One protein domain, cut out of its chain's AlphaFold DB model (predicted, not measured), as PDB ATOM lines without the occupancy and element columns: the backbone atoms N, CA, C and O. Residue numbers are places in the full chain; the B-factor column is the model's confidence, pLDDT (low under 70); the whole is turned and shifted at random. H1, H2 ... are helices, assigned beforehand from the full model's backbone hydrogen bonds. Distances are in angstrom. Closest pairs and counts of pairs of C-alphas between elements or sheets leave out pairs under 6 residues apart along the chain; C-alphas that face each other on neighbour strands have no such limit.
ATOM      1  N   SER A  44     113.314 265.997 331.743       85.00
ATOM      2  CA  SER A  44     113.499 265.077 332.862       85.00
ATOM      3  C   SER A  44     114.976 264.704 333.011       85.00
ATOM      4  O   SER A  44     115.726 264.631 332.031       85.00
ATOM      5  N   ARG A  45     115.390 264.420 334.251       84.12
ATOM      6  CA  ARG A  45     116.744 263.921 334.543       84.12
ATOM      7  C   ARG A  45     117.059 262.664 333.736       84.12
ATOM      8  O   ARG A  45     118.149 262.576 333.184       84.12
ATOM      9  N   ASP A  46     116.091 261.763 333.597       85.69
ATOM     10  CA  ASP A  46     116.245 260.514 332.846       85.69
ATOM     11  C   ASP A  46     116.459 260.766 331.353       85.69
ATOM     12  O   ASP A  46     117.336 260.157 330.741       85.69
ATOM     13  N   LYS A  47     115.717 261.714 330.761       85.62
ATOM     14  CA  LYS A  47     115.897 262.095 329.355       85.62
ATOM     15  C   LYS A  47     117.294 262.666 329.127       85.62
ATOM     16  O   LYS A  47     117.965 262.272 328.179       85.62
ATOM     17  N   VAL A  48     117.754 263.553 330.010       86.88
ATOM     18  CA  VAL A  48     119.111 264.111 329.927       86.88
ATOM     19  C   VAL A  48     120.164 263.023 330.120       86.88
ATOM     20  O   VAL A  48     121.120 262.971 329.349       86.88
ATOM     21  N   GLN A  49     119.985 262.119 331.085       85.44
ATOM     22  CA  GLN A  49     120.914 261.014 331.309       85.44
ATOM     23  C   GLN A  49     120.997 260.086 330.089       85.44
ATOM     24  O   GLN A  49     122.095 259.738 329.675       85.44
ATOM     25  N   ALA A  50     119.875 259.773 329.438       87.50
ATOM     26  CA  ALA A  50     119.868 258.957 328.225       87.50
ATOM     27  C   ALA A  50     120.663 259.600 327.071       87.50
ATOM     28  O   ALA A  50     121.417 258.906 326.383       87.50
ATOM     29  N   ILE A  51     120.546 260.922 326.884       89.81
ATOM     30  CA  ILE A  51     121.353 261.665 325.898       89.81
ATOM     31  C   ILE A  51     122.836 261.568 326.261       89.81
ATOM     32  O   ILE A  51     123.660 261.273 325.396       89.81
ATOM     33  N   ARG A  52     123.179 261.776 327.541       87.81
ATOM     34  CA  ARG A  52     124.558 261.672 328.041       87.81
ATOM     35  C   ARG A  52     125.132 260.278 327.809       87.81
ATOM     36  O   ARG A  52     126.252 260.150 327.330       87.81
ATOM     37  N   ASP A  53     124.379 259.227 328.093       87.75
ATOM     38  CA  ASP A  53     124.844 257.852 327.905       87.75
ATOM     39  C   ASP A  53     125.058 257.522 326.422       87.75
ATOM     40  O   ASP A  53     125.996 256.803 326.072       87.75
ATOM     41  N   GLY A  54     124.208 258.038 325.529       90.50
ATOM     42  CA  GLY A  54     124.408 257.949 324.079       90.50
ATOM     43  C   GLY A  54     125.677 258.674 323.626       90.50
ATOM     44  O   GLY A  54     126.533 258.067 322.984       90.50
ATOM     45  N   ALA A  55     125.822 259.932 324.042       91.62
ATOM     46  CA  ALA A  55     126.944 260.818 323.731       91.62
ATOM     47  C   ALA A  55     128.307 260.262 324.153       91.62
ATOM     48  O   ALA A  55     129.279 260.307 323.399       91.62
ATOM     49  N   TYR A  56     128.382 259.692 325.351       88.94
ATOM     50  CA  TYR A  56     129.638 259.180 325.891       88.94
ATOM     51  C   TYR A  56     130.026 257.848 325.262       88.94
ATOM     52  O   TYR A  56     131.207 257.624 324.993       88.94
ATOM     53  N   ARG A  57     129.040 256.991 324.966       89.25
ATOM     54  CA  ARG A  57     129.277 255.791 324.155       89.25
ATOM     55  C   ARG A  57     129.780 256.168 322.768       89.25
ATOM     56  O   ARG A  57     130.774 255.611 322.332       89.25
ATOM     57  N   PHE A  58     129.168 257.158 322.122       91.94
ATOM     58  CA  PHE A  58     129.613 257.646 320.820       91.94
ATOM     59  C   PHE A  58     131.068 258.125 320.832       91.94
ATOM     60  O   PHE A  58     131.852 257.667 320.007       91.94
ATOM     61  N   CYS A  59     131.452 258.989 321.776       90.06
ATOM     62  CA  CYS A  59     132.833 259.468 321.848       90.06
ATOM     63  C   CYS A  59     133.826 258.328 322.048       90.06
ATOM     64  O   CYS A  59     134.824 258.268 321.347       90.06
ATOM     65  N   ARG A  60     133.531 257.388 322.945       86.81
ATOM     66  CA  ARG A  60     134.400 256.229 323.162       86.81
ATOM     67  C   ARG A  60     134.491 255.330 321.924       86.81
ATOM     68  O   ARG A  60     135.580 254.889 321.585       86.81
ATOM     69  N   ASP A  61     133.363 255.035 321.283       88.44
ATOM     70  CA  ASP A  61     133.294 254.028 320.219       88.44
ATOM     71  C   ASP A  61     133.783 254.572 318.866       88.44
ATOM     72  O   ASP A  61     134.326 253.820 318.061       88.44
ATOM     73  N   VAL A  62     133.589 255.869 318.603       90.38
ATOM     74  CA  VAL A  62     133.879 256.504 317.303       90.38
ATOM     75  C   VAL A  62     135.122 257.394 317.358       90.38
ATOM     76  O   VAL A  62     135.822 257.538 316.356       90.38
ATOM     77  N   HIS A  63     135.421 257.980 318.519       88.38
ATOM     78  CA  HIS A  63     136.525 258.922 318.707       88.38
ATOM     79  C   HIS A  63     137.345 258.623 319.983       88.38
ATOM     80  O   HIS A  63     137.527 259.523 320.806       88.38
ATOM     81  N   PRO A  64     137.846 257.384 320.175       83.31
ATOM     82  CA  PRO A  64     138.481 256.957 321.429       83.31
ATOM     83  C   PRO A  64     139.680 257.822 321.845       83.31
ATOM     84  O   PRO A  64     139.919 258.001 323.039       83.31
ATOM     85  N   ASP A  65     140.396 258.392 320.873       85.31
ATOM     86  CA  ASP A  65     141.591 259.211 321.101       85.31
ATOM     87  C   ASP A  65     141.292 260.722 321.185       85.31
ATOM     88  O   ASP A  65     142.170 261.516 321.530       85.31
ATOM     89  N   ASP A  66     140.057 261.151 320.889       84.81
ATOM     90  CA  ASP A  66     139.670 262.562 320.955       84.81
ATOM     91  C   ASP A  66     139.152 262.927 322.348       84.81
ATOM     92  O   ASP A  66     137.960 262.853 322.665       84.81
ATOM     93  N   THR A  67     140.066 263.422 323.174       78.75
ATOM     94  CA  THR A  67     139.745 263.912 324.517       78.75
ATOM     95  C   THR A  67     138.765 265.090 324.515       78.75
ATOM     96  O   THR A  67     138.089 265.313 325.520       78.75
ATOM     97  N   LYS A  68     138.624 265.823 323.398       84.94
ATOM     98  CA  LYS A  68     137.686 266.952 323.278       84.94
ATOM     99  C   LYS A  68     136.263 266.503 322.980       84.94
ATOM    100  O   LYS A  68     135.343 267.289 323.217       84.94
ATOM    101  N   CYS A  69     136.058 265.278 322.490       88.12
ATOM    102  CA  CYS A  69     134.730 264.791 322.132       88.12
ATOM    103  C   CYS A  69     133.778 264.884 323.331       88.12
ATOM    104  O   CYS A  69     132.714 265.488 323.219       88.12
ATOM    105  N   PHE A  70     134.193 264.403 324.508       85.25
ATOM    106  CA  PHE A  70     133.369 264.441 325.724       85.25
ATOM    107  C   PHE A  70     132.962 265.867 326.122       85.25
ATOM    108  O   PHE A  70     131.786 266.126 326.366       85.25
ATOM    109  N   THR A  71     133.899 266.820 326.102       83.25
ATOM    110  CA  THR A  71     133.609 268.237 326.375       83.25
ATOM    111  C   THR A  71     132.630 268.832 325.361       83.25
ATOM    112  O   THR A  71     131.733 269.592 325.721       83.25
ATOM    113  N   GLN A  72     132.764 268.496 324.076       87.19
ATOM    114  CA  GLN A  72     131.838 268.974 323.047       87.19
ATOM    115  C   GLN A  72     130.429 268.395 323.227       87.19
ATOM    116  O   GLN A  72     129.446 269.111 323.019       87.19
ATOM    117  N   GLN A  73     130.322 267.126 323.634       90.06
ATOM    118  CA  GLN A  73     129.042 266.513 323.987       90.06
ATOM    119  C   GLN A  73     128.395 267.244 325.162       90.06
ATOM    120  O   GLN A  73     127.240 267.648 325.071       90.06
ATOM    121  N   ASP A  74     129.155 267.488 326.227       86.19
ATOM    122  CA  ASP A  74     128.689 268.208 327.411       86.19
ATOM    123  C   ASP A  74     128.156 269.603 327.076       86.19
ATOM    124  O   ASP A  74     127.038 269.951 327.461       86.19
ATOM    125  N   ARG A  75     128.910 270.381 326.293       85.31
ATOM    126  CA  ARG A  75     128.475 271.710 325.835       85.31
ATOM    127  C   ARG A  75     127.205 271.640 324.999       85.31
ATOM    128  O   ARG A  75     126.319 272.471 325.163       85.31
ATOM    129  N   SER A  76     127.083 270.622 324.153       89.88
ATOM    130  CA  SER A  76     125.885 270.439 323.333       89.88
ATOM    131  C   SER A  76     124.668 270.082 324.186       89.88
ATOM    132  O   SER A  76     123.586 270.606 323.959       89.88
ATOM    133  N   ILE A  77     124.835 269.255 325.219       88.94
ATOM    134  CA  ILE A  77     123.762 268.919 326.167       88.94
ATOM    135  C   ILE A  77     123.379 270.146 327.005       88.94
ATOM    136  O   ILE A  77     122.193 270.383 327.242       88.94
ATOM    137  N   PHE A  78     124.358 270.963 327.404       85.56
ATOM    138  CA  PHE A  78     124.112 272.255 328.041       85.56
ATOM    139  C   PHE A  78     123.266 273.174 327.153       85.56
ATOM    140  O   PHE A  78     122.249 273.703 327.605       85.56
ATOM    141  N   ALA A  79     123.623 273.280 325.874       88.38
ATOM    142  CA  ALA A  79     122.891 274.041 324.871       88.38
ATOM    143  C   ALA A  79     121.427 273.571 324.722       88.38
ATOM    144  O   ALA A  79     120.526 274.405 324.729       88.38
ATOM    145  N   VAL A  80     121.153 272.257 324.710       90.19
ATOM    146  CA  VAL A  80     119.770 271.720 324.692       90.19
ATOM    147  C   VAL A  80     118.925 272.284 325.839       90.19
ATOM    148  O   VAL A  80     117.796 272.729 325.637       90.19
ATOM    149  N   ASN A  81     119.466 272.280 327.055       89.06
ATOM    150  CA  ASN A  81     118.760 272.784 328.229       89.06
ATOM    151  C   ASN A  81     118.582 274.301 328.201       89.06
ATOM    152  O   ASN A  81     117.518 274.801 328.557       89.06
ATOM    153  N   GLN A  82     119.608 275.038 327.776       87.06
ATOM    154  CA  GLN A  82     119.524 276.491 327.671       87.06
ATOM    155  C   GLN A  82     118.499 276.922 326.622       87.06
ATOM    156  O   GLN A  82     117.721 277.833 326.900       87.06
ATOM    157  N   ALA A  83     118.417 276.221 325.487       89.31
ATOM    158  CA  ALA A  83     117.383 276.448 324.485       89.31
ATOM    159  C   ALA A  83     115.977 276.265 325.073       89.31
ATOM    160  O   ALA A  83     115.130 277.148 324.944       89.31
ATOM    161  N   ALA A  84     115.748 275.168 325.800       88.94
ATOM    162  CA  ALA A  84     114.458 274.900 326.433       88.94
ATOM    163  C   ALA A  84     114.069 275.977 327.471       88.94
ATOM    164  O   ALA A  84     112.921 276.431 327.502       88.94
ATOM    165  N   ARG A  85     115.038 276.458 328.267       87.25
ATOM    166  CA  ARG A  85     114.823 277.551 329.235       87.25
ATOM    167  C   ARG A  85     114.507 278.878 328.554       87.25
ATOM    168  O   ARG A  85     113.603 279.583 328.999       87.25
ATOM    169  N   LEU A  86     115.252 279.224 327.504       87.31
ATOM    170  CA  LEU A  86     115.070 280.467 326.750       87.31
ATOM    171  C   LEU A  86     113.699 280.510 326.090       87.31
ATOM    172  O   LEU A  86     112.956 281.462 326.311       87.31
ATOM    173  N   TRP A  87     113.333 279.444 325.376       87.38
ATOM    174  CA  TRP A  87     112.007 279.297 324.781       87.38
ATOM    175  C   TRP A  87     110.897 279.562 325.798       87.38
ATOM    176  O   TRP A  87     110.010 280.383 325.574       87.38
ATOM    177  N   ARG A  88     110.972 278.930 326.970       87.00
ATOM    178  CA  ARG A  88     109.938 279.116 327.989       87.00
ATOM    179  C   ARG A  88     109.949 280.485 328.630       87.00
ATOM    180  O   ARG A  88     108.881 280.981 328.972       87.00
ATOM    181  N   SER A  89     111.109 281.125 328.737       87.06
ATOM    182  CA  SER A  89     111.171 282.528 329.139       87.06
ATOM    183  C   SER A  89     110.504 283.443 328.104       87.06
ATOM    184  O   SER A  89     109.798 284.366 328.499       87.06
ATOM    185  N   TYR A  90     110.630 283.163 326.800       87.69
ATOM    186  CA  TYR A  90     109.937 283.928 325.752       87.69
ATOM    187  C   TYR A  90     108.414 283.827 325.841       87.69
ATOM    188  O   TYR A  90     107.730 284.818 325.573       87.69
ATOM    189  N   LEU A  91     107.901 282.661 326.244       83.88
ATOM    190  CA  LEU A  91     106.471 282.440 326.467       83.88
ATOM    191  C   LEU A  91     105.968 283.038 327.788       83.88
ATOM    192  O   LEU A  91     104.877 283.598 327.832       83.88
ATOM    193  N   ALA A  92     106.742 282.904 328.868       87.25
ATOM    194  CA  ALA A  92     106.331 283.321 330.210       87.25
ATOM    195  C   ALA A  92     106.474 284.832 330.446       87.25
ATOM    196  O   ALA A  92     105.697 285.413 331.201       87.25
ATOM    197  N   GLU A  93     107.447 285.480 329.799       88.19
ATOM    198  CA  GLU A  93     107.751 286.906 329.974       88.19
ATOM    199  C   GLU A  93     107.761 287.672 328.628       88.19
ATOM    200  O   GLU A  93     108.786 288.263 328.266       88.19
ATOM    201  N   PRO A  94     106.650 287.724 327.857       83.25
ATOM    202  CA  PRO A  94     106.666 288.282 326.503       83.25
ATOM    203  C   PRO A  94     107.120 289.741 326.416       83.25
ATOM    204  O   PRO A  94     107.845 290.120 325.497       83.25
ATOM    205  N   SER A  95     106.739 290.556 327.403       84.38
ATOM    206  CA  SER A  95     107.086 291.979 327.480       84.38
ATOM    207  C   SER A  95     108.581 292.226 327.692       84.38
ATOM    208  O   SER A  95     109.100 293.239 327.232       84.38
ATOM    209  N   LYS A  96     109.288 291.297 328.345       84.69
ATOM    210  CA  LYS A  96     110.729 291.397 328.612       84.69
ATOM    211  C   LYS A  96     111.570 291.094 327.378       84.69
ATOM    212  O   LYS A  96     112.650 291.651 327.218       84.69
ATOM    213  N   HIS A  97     111.059 290.231 326.505       82.69
ATOM    214  CA  HIS A  97     111.754 289.768 325.303       82.69
ATOM    215  C   HIS A  97     111.180 290.358 324.012       82.69
ATOM    216  O   HIS A  97     111.605 289.981 322.926       82.69
ATOM    217  N   GLY A  98     110.230 291.294 324.103       74.75
ATOM    218  CA  GLY A  98     109.446 291.787 322.965       74.75
ATOM    219  C   GLY A  98     110.248 292.483 321.856       74.75
ATOM    220  O   GLY A  98     109.752 292.625 320.741       74.75
ATOM    221  N   SER A  99     111.491 292.898 322.112       82.31
ATOM    222  CA  SER A  99     112.400 293.409 321.077       82.31
ATOM    223  C   SER A  99     113.183 292.300 320.365       82.31
ATOM    224  O   SER A  99     113.568 292.481 319.205       82.31
ATOM    225  N   PHE A 100     113.370 291.139 321.000       85.75
ATOM    226  CA  PHE A 100     114.169 290.044 320.466       85.75
ATOM    227  C   PHE A 100     113.419 289.330 319.321       85.75
ATOM    228  O   PHE A 100     112.312 288.826 319.535       85.75
ATOM    229  N   PRO A 101     113.968 289.279 318.089       86.00
ATOM    230  CA  PRO A 101     113.242 288.767 316.923       86.00
ATOM    231  C   PRO A 101     112.727 287.333 317.077       86.00
ATOM    232  O   PRO A 101     111.583 287.064 316.721       86.00
ATOM    233  N   TYR A 102     113.527 286.438 317.660       85.50
ATOM    234  CA  TYR A 102     113.121 285.045 317.866       85.50
ATOM    235  C   TYR A 102     112.014 284.932 318.910       85.50
ATOM    236  O   TYR A 102     111.055 284.207 318.685       85.50
ATOM    237  N   ALA A 103     112.071 285.704 320.001       86.94
ATOM    238  CA  ALA A 103     110.994 285.726 320.991       86.94
ATOM    239  C   ALA A 103     109.661 286.176 320.371       86.94
ATOM    240  O   ALA A 103     108.626 285.570 320.632       86.94
ATOM    241  N   ARG A 104     109.687 287.186 319.490       86.75
ATOM    242  CA  ARG A 104     108.495 287.611 318.737       86.75
ATOM    243  C   ARG A 104     107.997 286.549 317.762       86.75
ATOM    244  O   ARG A 104     106.793 286.324 317.692       86.75
ATOM    245  N   ALA A 105     108.891 285.905 317.012       85.31
ATOM    246  CA  ALA A 105     108.515 284.820 316.103       85.31
ATOM    247  C   ALA A 105     107.796 283.694 316.861       85.31
ATOM    248  O   ALA A 105     106.723 283.258 316.460       85.31
ATOM    249  N   HIS A 106     108.341 283.334 318.018       85.44
ATOM    250  CA  HIS A 106     107.824 282.328 318.940       85.44
ATOM    251  C   HIS A 106     106.467 282.665 319.551       85.44
ATOM    252  O   HIS A 106     105.626 281.787 319.713       85.44
ATOM    253  N   GLN A 107     106.222 283.939 319.843       83.31
ATOM    254  CA  GLN A 107     104.920 284.412 320.320       83.31
ATOM    255  C   GLN A 107     103.859 284.419 319.212       83.31
ATOM    256  O   GLN A 107     102.689 284.169 319.484       83.31
ATOM    257  N   ASN A 108     104.262 284.699 317.969       86.06
ATOM    258  CA  ASN A 108     103.349 284.783 316.828       86.06
ATOM    259  C   ASN A 108     103.050 283.417 316.190       86.06
ATOM    260  O   ASN A 108     102.004 283.258 315.566       86.06
ATOM    261  N   LEU A 109     103.968 282.456 316.313       84.62
ATOM    262  CA  LEU A 109     103.887 281.121 315.716       84.62
ATOM    263  C   LEU A 109     104.288 280.049 316.749       84.62
ATOM    264  O   LEU A 109     105.338 279.419 316.604       84.62
ATOM    265  N   PRO A 110     103.480 279.833 317.803       75.12
ATOM    266  CA  PRO A 110     103.841 278.922 318.888       75.12
ATOM    267  C   PRO A 110     104.041 277.473 318.420       75.12
ATOM    268  O   PRO A 110     104.946 276.794 318.907       75.12
ATOM    269  N   ASP A 111     103.263 277.025 317.432       83.19
ATOM    270  CA  ASP A 111     103.354 275.662 316.893       83.19
ATOM    271  C   ASP A 111     104.628 275.457 316.059       83.19
ATOM    272  O   ASP A 111     105.260 274.405 316.139       83.19
ATOM    273  N   ALA A 112     105.088 276.495 315.350       80.62
ATOM    274  CA  ALA A 112     106.290 276.414 314.519       80.62
ATOM    275  C   ALA A 112     107.552 276.128 315.346       80.62
ATOM    276  O   ALA A 112     108.491 275.499 314.859       80.62
ATOM    277  N   PHE A 113     107.597 276.563 316.608       80.38
ATOM    278  CA  PHE A 113     108.703 276.193 317.485       80.38
ATOM    279  C   PHE A 113     108.669 274.716 317.860       80.38
ATOM    280  O   PHE A 113     109.718 274.070 317.865       80.38
ATOM    281  N   GLN A 114     107.486 274.180 318.169       85.06
ATOM    282  CA  GLN A 114     107.355 272.763 318.480       85.06
ATOM    283  C   GLN A 114     107.736 271.907 317.265       85.06
ATOM    284  O   GLN A 114     108.470 270.937 317.438       85.06
ATOM    285  N   ASP A 115     107.383 272.330 316.048       89.38
ATOM    286  CA  ASP A 115     107.824 271.677 314.807       89.38
ATOM    287  C   ASP A 115     109.358 271.655 314.673       89.38
ATOM    288  O   ASP A 115     109.946 270.634 314.311       89.38
ATOM    289  N   ILE A 116     110.039 272.761 315.002       89.00
ATOM    290  CA  ILE A 116     111.511 272.821 314.989       89.00
ATOM    291  C   ILE A 116     112.104 271.894 316.055       89.00
ATOM    292  O   ILE A 116     113.078 271.187 315.787       89.00
ATOM    293  N   VAL A 117     111.529 271.879 317.260       88.56
ATOM    294  CA  VAL A 117     111.945 270.966 318.330       88.56
ATOM    295  C   VAL A 117     111.818 269.520 317.858       88.56
ATOM    296  O   VAL A 117     112.780 268.758 317.980       88.56
ATOM    297  N   ASP A 118     110.676 269.158 317.282       91.81
ATOM    298  CA  ASP A 118     110.394 267.810 316.798       91.81
ATOM    299  C   ASP A 118     111.343 267.413 315.662       91.81
ATOM    300  O   ASP A 118     111.889 266.310 315.690       91.81
ATOM    301  N   TYR A 119     111.649 268.330 314.740       93.88
ATOM    302  CA  TYR A 119     112.652 268.133 313.689       93.88
ATOM    303  C   TYR A 119     114.075 267.921 314.239       93.88
ATOM    304  O   TYR A 119     114.804 267.018 313.808       93.88
ATOM    305  N   CYS A 120     114.501 268.729 315.215       93.06
ATOM    306  CA  CYS A 120     115.815 268.564 315.842       93.06
ATOM    307  C   CYS A 120     115.916 267.203 316.546       93.06
ATOM    308  O   CYS A 120     116.943 266.520 316.466       93.06
ATOM    309  N   TRP A 121     114.838 266.784 317.216       93.00
ATOM    310  CA  TRP A 121     114.762 265.471 317.844       93.00
ATOM    311  C   TRP A 121     114.749 264.341 316.823       93.00
ATOM    312  O   TRP A 121     115.499 263.385 317.018       93.00
ATOM    313  N   SER A 122     113.961 264.434 315.750       94.81
ATOM    314  CA  SER A 122     113.900 263.399 314.713       94.81
ATOM    315  C   SER A 122     115.274 263.189 314.087       94.81
ATOM    316  O   SER A 122     115.755 262.065 314.044       94.81
ATOM    317  N   THR A 123     115.981 264.271 313.758       92.88
ATOM    318  CA  THR A 123     117.340 264.215 313.205       92.88
ATOM    319  C   THR A 123     118.323 263.531 314.163       92.88
ATOM    320  O   THR A 123     119.132 262.693 313.758       92.88
ATOM    321  N   TYR A 124     118.246 263.839 315.462       93.75
ATOM    322  CA  TYR A 124     119.050 263.161 316.482       93.75
ATOM    323  C   TYR A 124     118.692 261.671 316.611       93.75
ATOM    324  O   TYR A 124     119.576 260.831 316.815       93.75
ATOM    325  N   VAL A 125     117.407 261.327 316.482       93.19
ATOM    326  CA  VAL A 125     116.931 259.939 316.482       93.19
ATOM    327  C   VAL A 125     117.435 259.175 315.262       93.19
ATOM    328  O   VAL A 125     117.973 258.082 315.442       93.19
ATOM    329  N   ASP A 126     117.336 259.757 314.072       91.94
ATOM    330  CA  ASP A 126     117.761 259.157 312.804       91.94
ATOM    331  C   ASP A 126     119.277 258.926 312.766       91.94
ATOM    332  O   ASP A 126     119.752 257.916 312.247       91.94
ATOM    333  N   ALA A 127     120.050 259.787 313.434       88.50
ATOM    334  CA  ALA A 127     121.485 259.593 313.662       88.50
ATOM    335  C   ALA A 127     121.818 258.516 314.723       88.50
ATOM    336  O   ALA A 127     122.983 258.279 315.070       88.50
ATOM    337  N   GLY A 128     120.802 257.849 315.270       90.62
ATOM    338  CA  GLY A 128     120.937 256.761 316.230       90.62
ATOM    339  C   GLY A 128     121.043 257.206 317.686       90.62
ATOM    340  O   GLY A 128     121.512 256.421 318.506       90.62
ATOM    341  N   LYS A 129     120.624 258.432 318.035       90.75
ATOM    342  CA  LYS A 129     120.586 258.956 319.419       90.75
ATOM    343  C   LYS A 129     121.942 258.916 320.132       90.75
ATOM    344  O   LYS A 129     122.046 258.560 321.307       90.75
ATOM    345  N   ARG A 130     123.005 259.228 319.395       91.50
ATOM    346  CA  ARG A 130     124.388 259.008 319.839       91.50
ATOM    347  C   ARG A 130     125.231 260.266 319.911       91.50
ATOM    348  O   ARG A 130     126.046 260.342 320.806       91.50
ATOM    349  N   ASP A 131     125.033 261.252 319.043       92.12
ATOM    350  CA  ASP A 131     125.851 262.470 319.032       92.12
ATOM    351  C   ASP A 131     125.008 263.692 319.425       92.12
ATOM    352  O   ASP A 131     124.199 264.190 318.641       92.12
ATOM    353  N   ALA A 132     125.175 264.185 320.654       91.75
ATOM    354  CA  ALA A 132     124.437 265.346 321.146       91.75
ATOM    355  C   ALA A 132     124.827 266.643 320.419       91.75
ATOM    356  O   ALA A 132     124.049 267.601 320.447       91.75
ATOM    357  N   ARG A 133     125.968 266.671 319.711       91.00
ATOM    358  CA  ARG A 133     126.393 267.807 318.870       91.00
ATOM    359  C   ARG A 133     125.455 268.056 317.691       91.00
ATOM    360  O   ARG A 133     125.490 269.137 317.120       91.00
ATOM    361  N   MET A 134     124.588 267.101 317.355       89.75
ATOM    362  CA  MET A 134     123.514 267.297 316.375       89.75
ATOM    363  C   MET A 134     122.284 267.983 316.981       89.75
ATOM    364  O   MET A 134     121.547 268.670 316.280       89.75
ATOM    365  N   LEU A 135     122.061 267.810 318.285       91.62
ATOM    366  CA  LEU A 135     120.846 268.252 318.964       91.62
ATOM    367  C   LEU A 135     120.981 269.668 319.545       91.62
ATOM    368  O   LEU A 135     120.113 270.510 319.323       91.62
ATOM    369  N   GLY A 136     122.074 269.946 320.264       91.12
ATOM    370  CA  GLY A 136     122.305 271.240 320.924       91.12
ATOM    371  C   GLY A 136     122.255 272.444 319.974       91.12
ATOM    372  O   GLY A 136     121.450 273.349 320.197       91.12
ATOM    373  N   PRO A 137     123.047 272.458 318.887       89.31
ATOM    374  CA  PRO A 137     123.098 273.587 317.951       89.31
ATOM    375  C   PRO A 137     121.788 273.813 317.201       89.31
ATOM    376  O   PRO A 137     121.408 274.957 316.960       89.31
ATOM    377  N   CYS A 138     121.082 272.729 316.867       91.75
ATOM    378  CA  CYS A 138     119.773 272.789 316.224       91.75
ATOM    379  C   CYS A 138     118.764 273.524 317.121       91.75
ATOM    380  O   CYS A 138     118.150 274.505 316.704       91.75
ATOM    381  N   LEU A 139     118.675 273.122 318.394       91.50
ATOM    382  CA  LEU A 139     117.758 273.738 319.353       91.50
ATOM    383  C   LEU A 139     118.160 275.168 319.737       91.50
ATOM    384  O   LEU A 139     117.292 276.022 319.888       91.50
ATOM    385  N   MET A 140     119.456 275.466 319.866       90.88
ATOM    386  CA  MET A 140     119.906 276.836 320.146       90.88
ATOM    387  C   MET A 140     119.593 277.797 319.003       90.88
ATOM    388  O   MET A 140     119.136 278.915 319.249       90.88
ATOM    389  N   SER A 141     119.756 277.334 317.762       88.62
ATOM    390  CA  SER A 141     119.402 278.112 316.571       88.62
ATOM    391  C   SER A 141     117.907 278.437 316.545       88.62
ATOM    392  O   SER A 141     117.526 279.542 316.165       88.62
ATOM    393  N   ALA A 142     117.059 277.521 317.030       88.19
ATOM    394  CA  ALA A 142     115.620 277.747 317.145       88.19
ATOM    395  C   ALA A 142     115.282 278.928 318.067       88.19
ATOM    396  O   ALA A 142     114.313 279.635 317.821       88.19
ATOM    397  N   VAL A 143     116.077 279.181 319.109       88.62
ATOM    398  CA  VAL A 143     115.858 280.286 320.060       88.62
ATOM    399  C   VAL A 143     116.756 281.497 319.808       88.62
ATOM    400  O   VAL A 143     116.803 282.398 320.638       88.62
ATOM    401  N   GLY A 144     117.469 281.542 318.681       85.56
ATOM    402  CA  GLY A 144     118.334 282.670 318.329       85.56
ATOM    403  C   GLY A 144     119.606 282.796 319.164       85.56
ATOM    404  O   GLY A 144     120.195 283.877 319.205       85.56
TER     405      GLY A 144
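What this domain is: This is residues 44 to 144 of the 154 residues of an uncharacterized protein of Sphingomonas deserti (UniProt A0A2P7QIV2). In this rod H1 and long H2 make a V, H6 packs on H2, H5 on H6, and H3 and H4 lie at H2's far end. It is all helix: 101 printed residues, with six named helices and no named strand. It is only just compact, close to loose, radius of gyration of the C-alphas 15.0 A, spans 47 by 23 by 22 A.

Where its parts are: Find C-alpha 45 at (116.744, 263.921, 334.543), where H1 begins, running to 62. H2, 67 to 92, is 39.1 A long. H3 is 94 to 97, H4 101 to 108, H5 110 to 126; H6, 136 to 142, ends at (115.620, 277.747, 317.145).

How they stand to each other: In the hub, H2, residues 75 to 84 alone touch H6, closest C-alphas 76 and 136, 4.4 A. H5 and H6 form a hairpin; H1 and H2 another, tilted 29 degrees. O i to N i+4 pairs are within hydrogen-bond range throughout H1, H4 and H6, 21 of 22 in H2, 12 of 13 in H5.

The domain as a whole: The printed part has no cut, long link or pLDDT under 70.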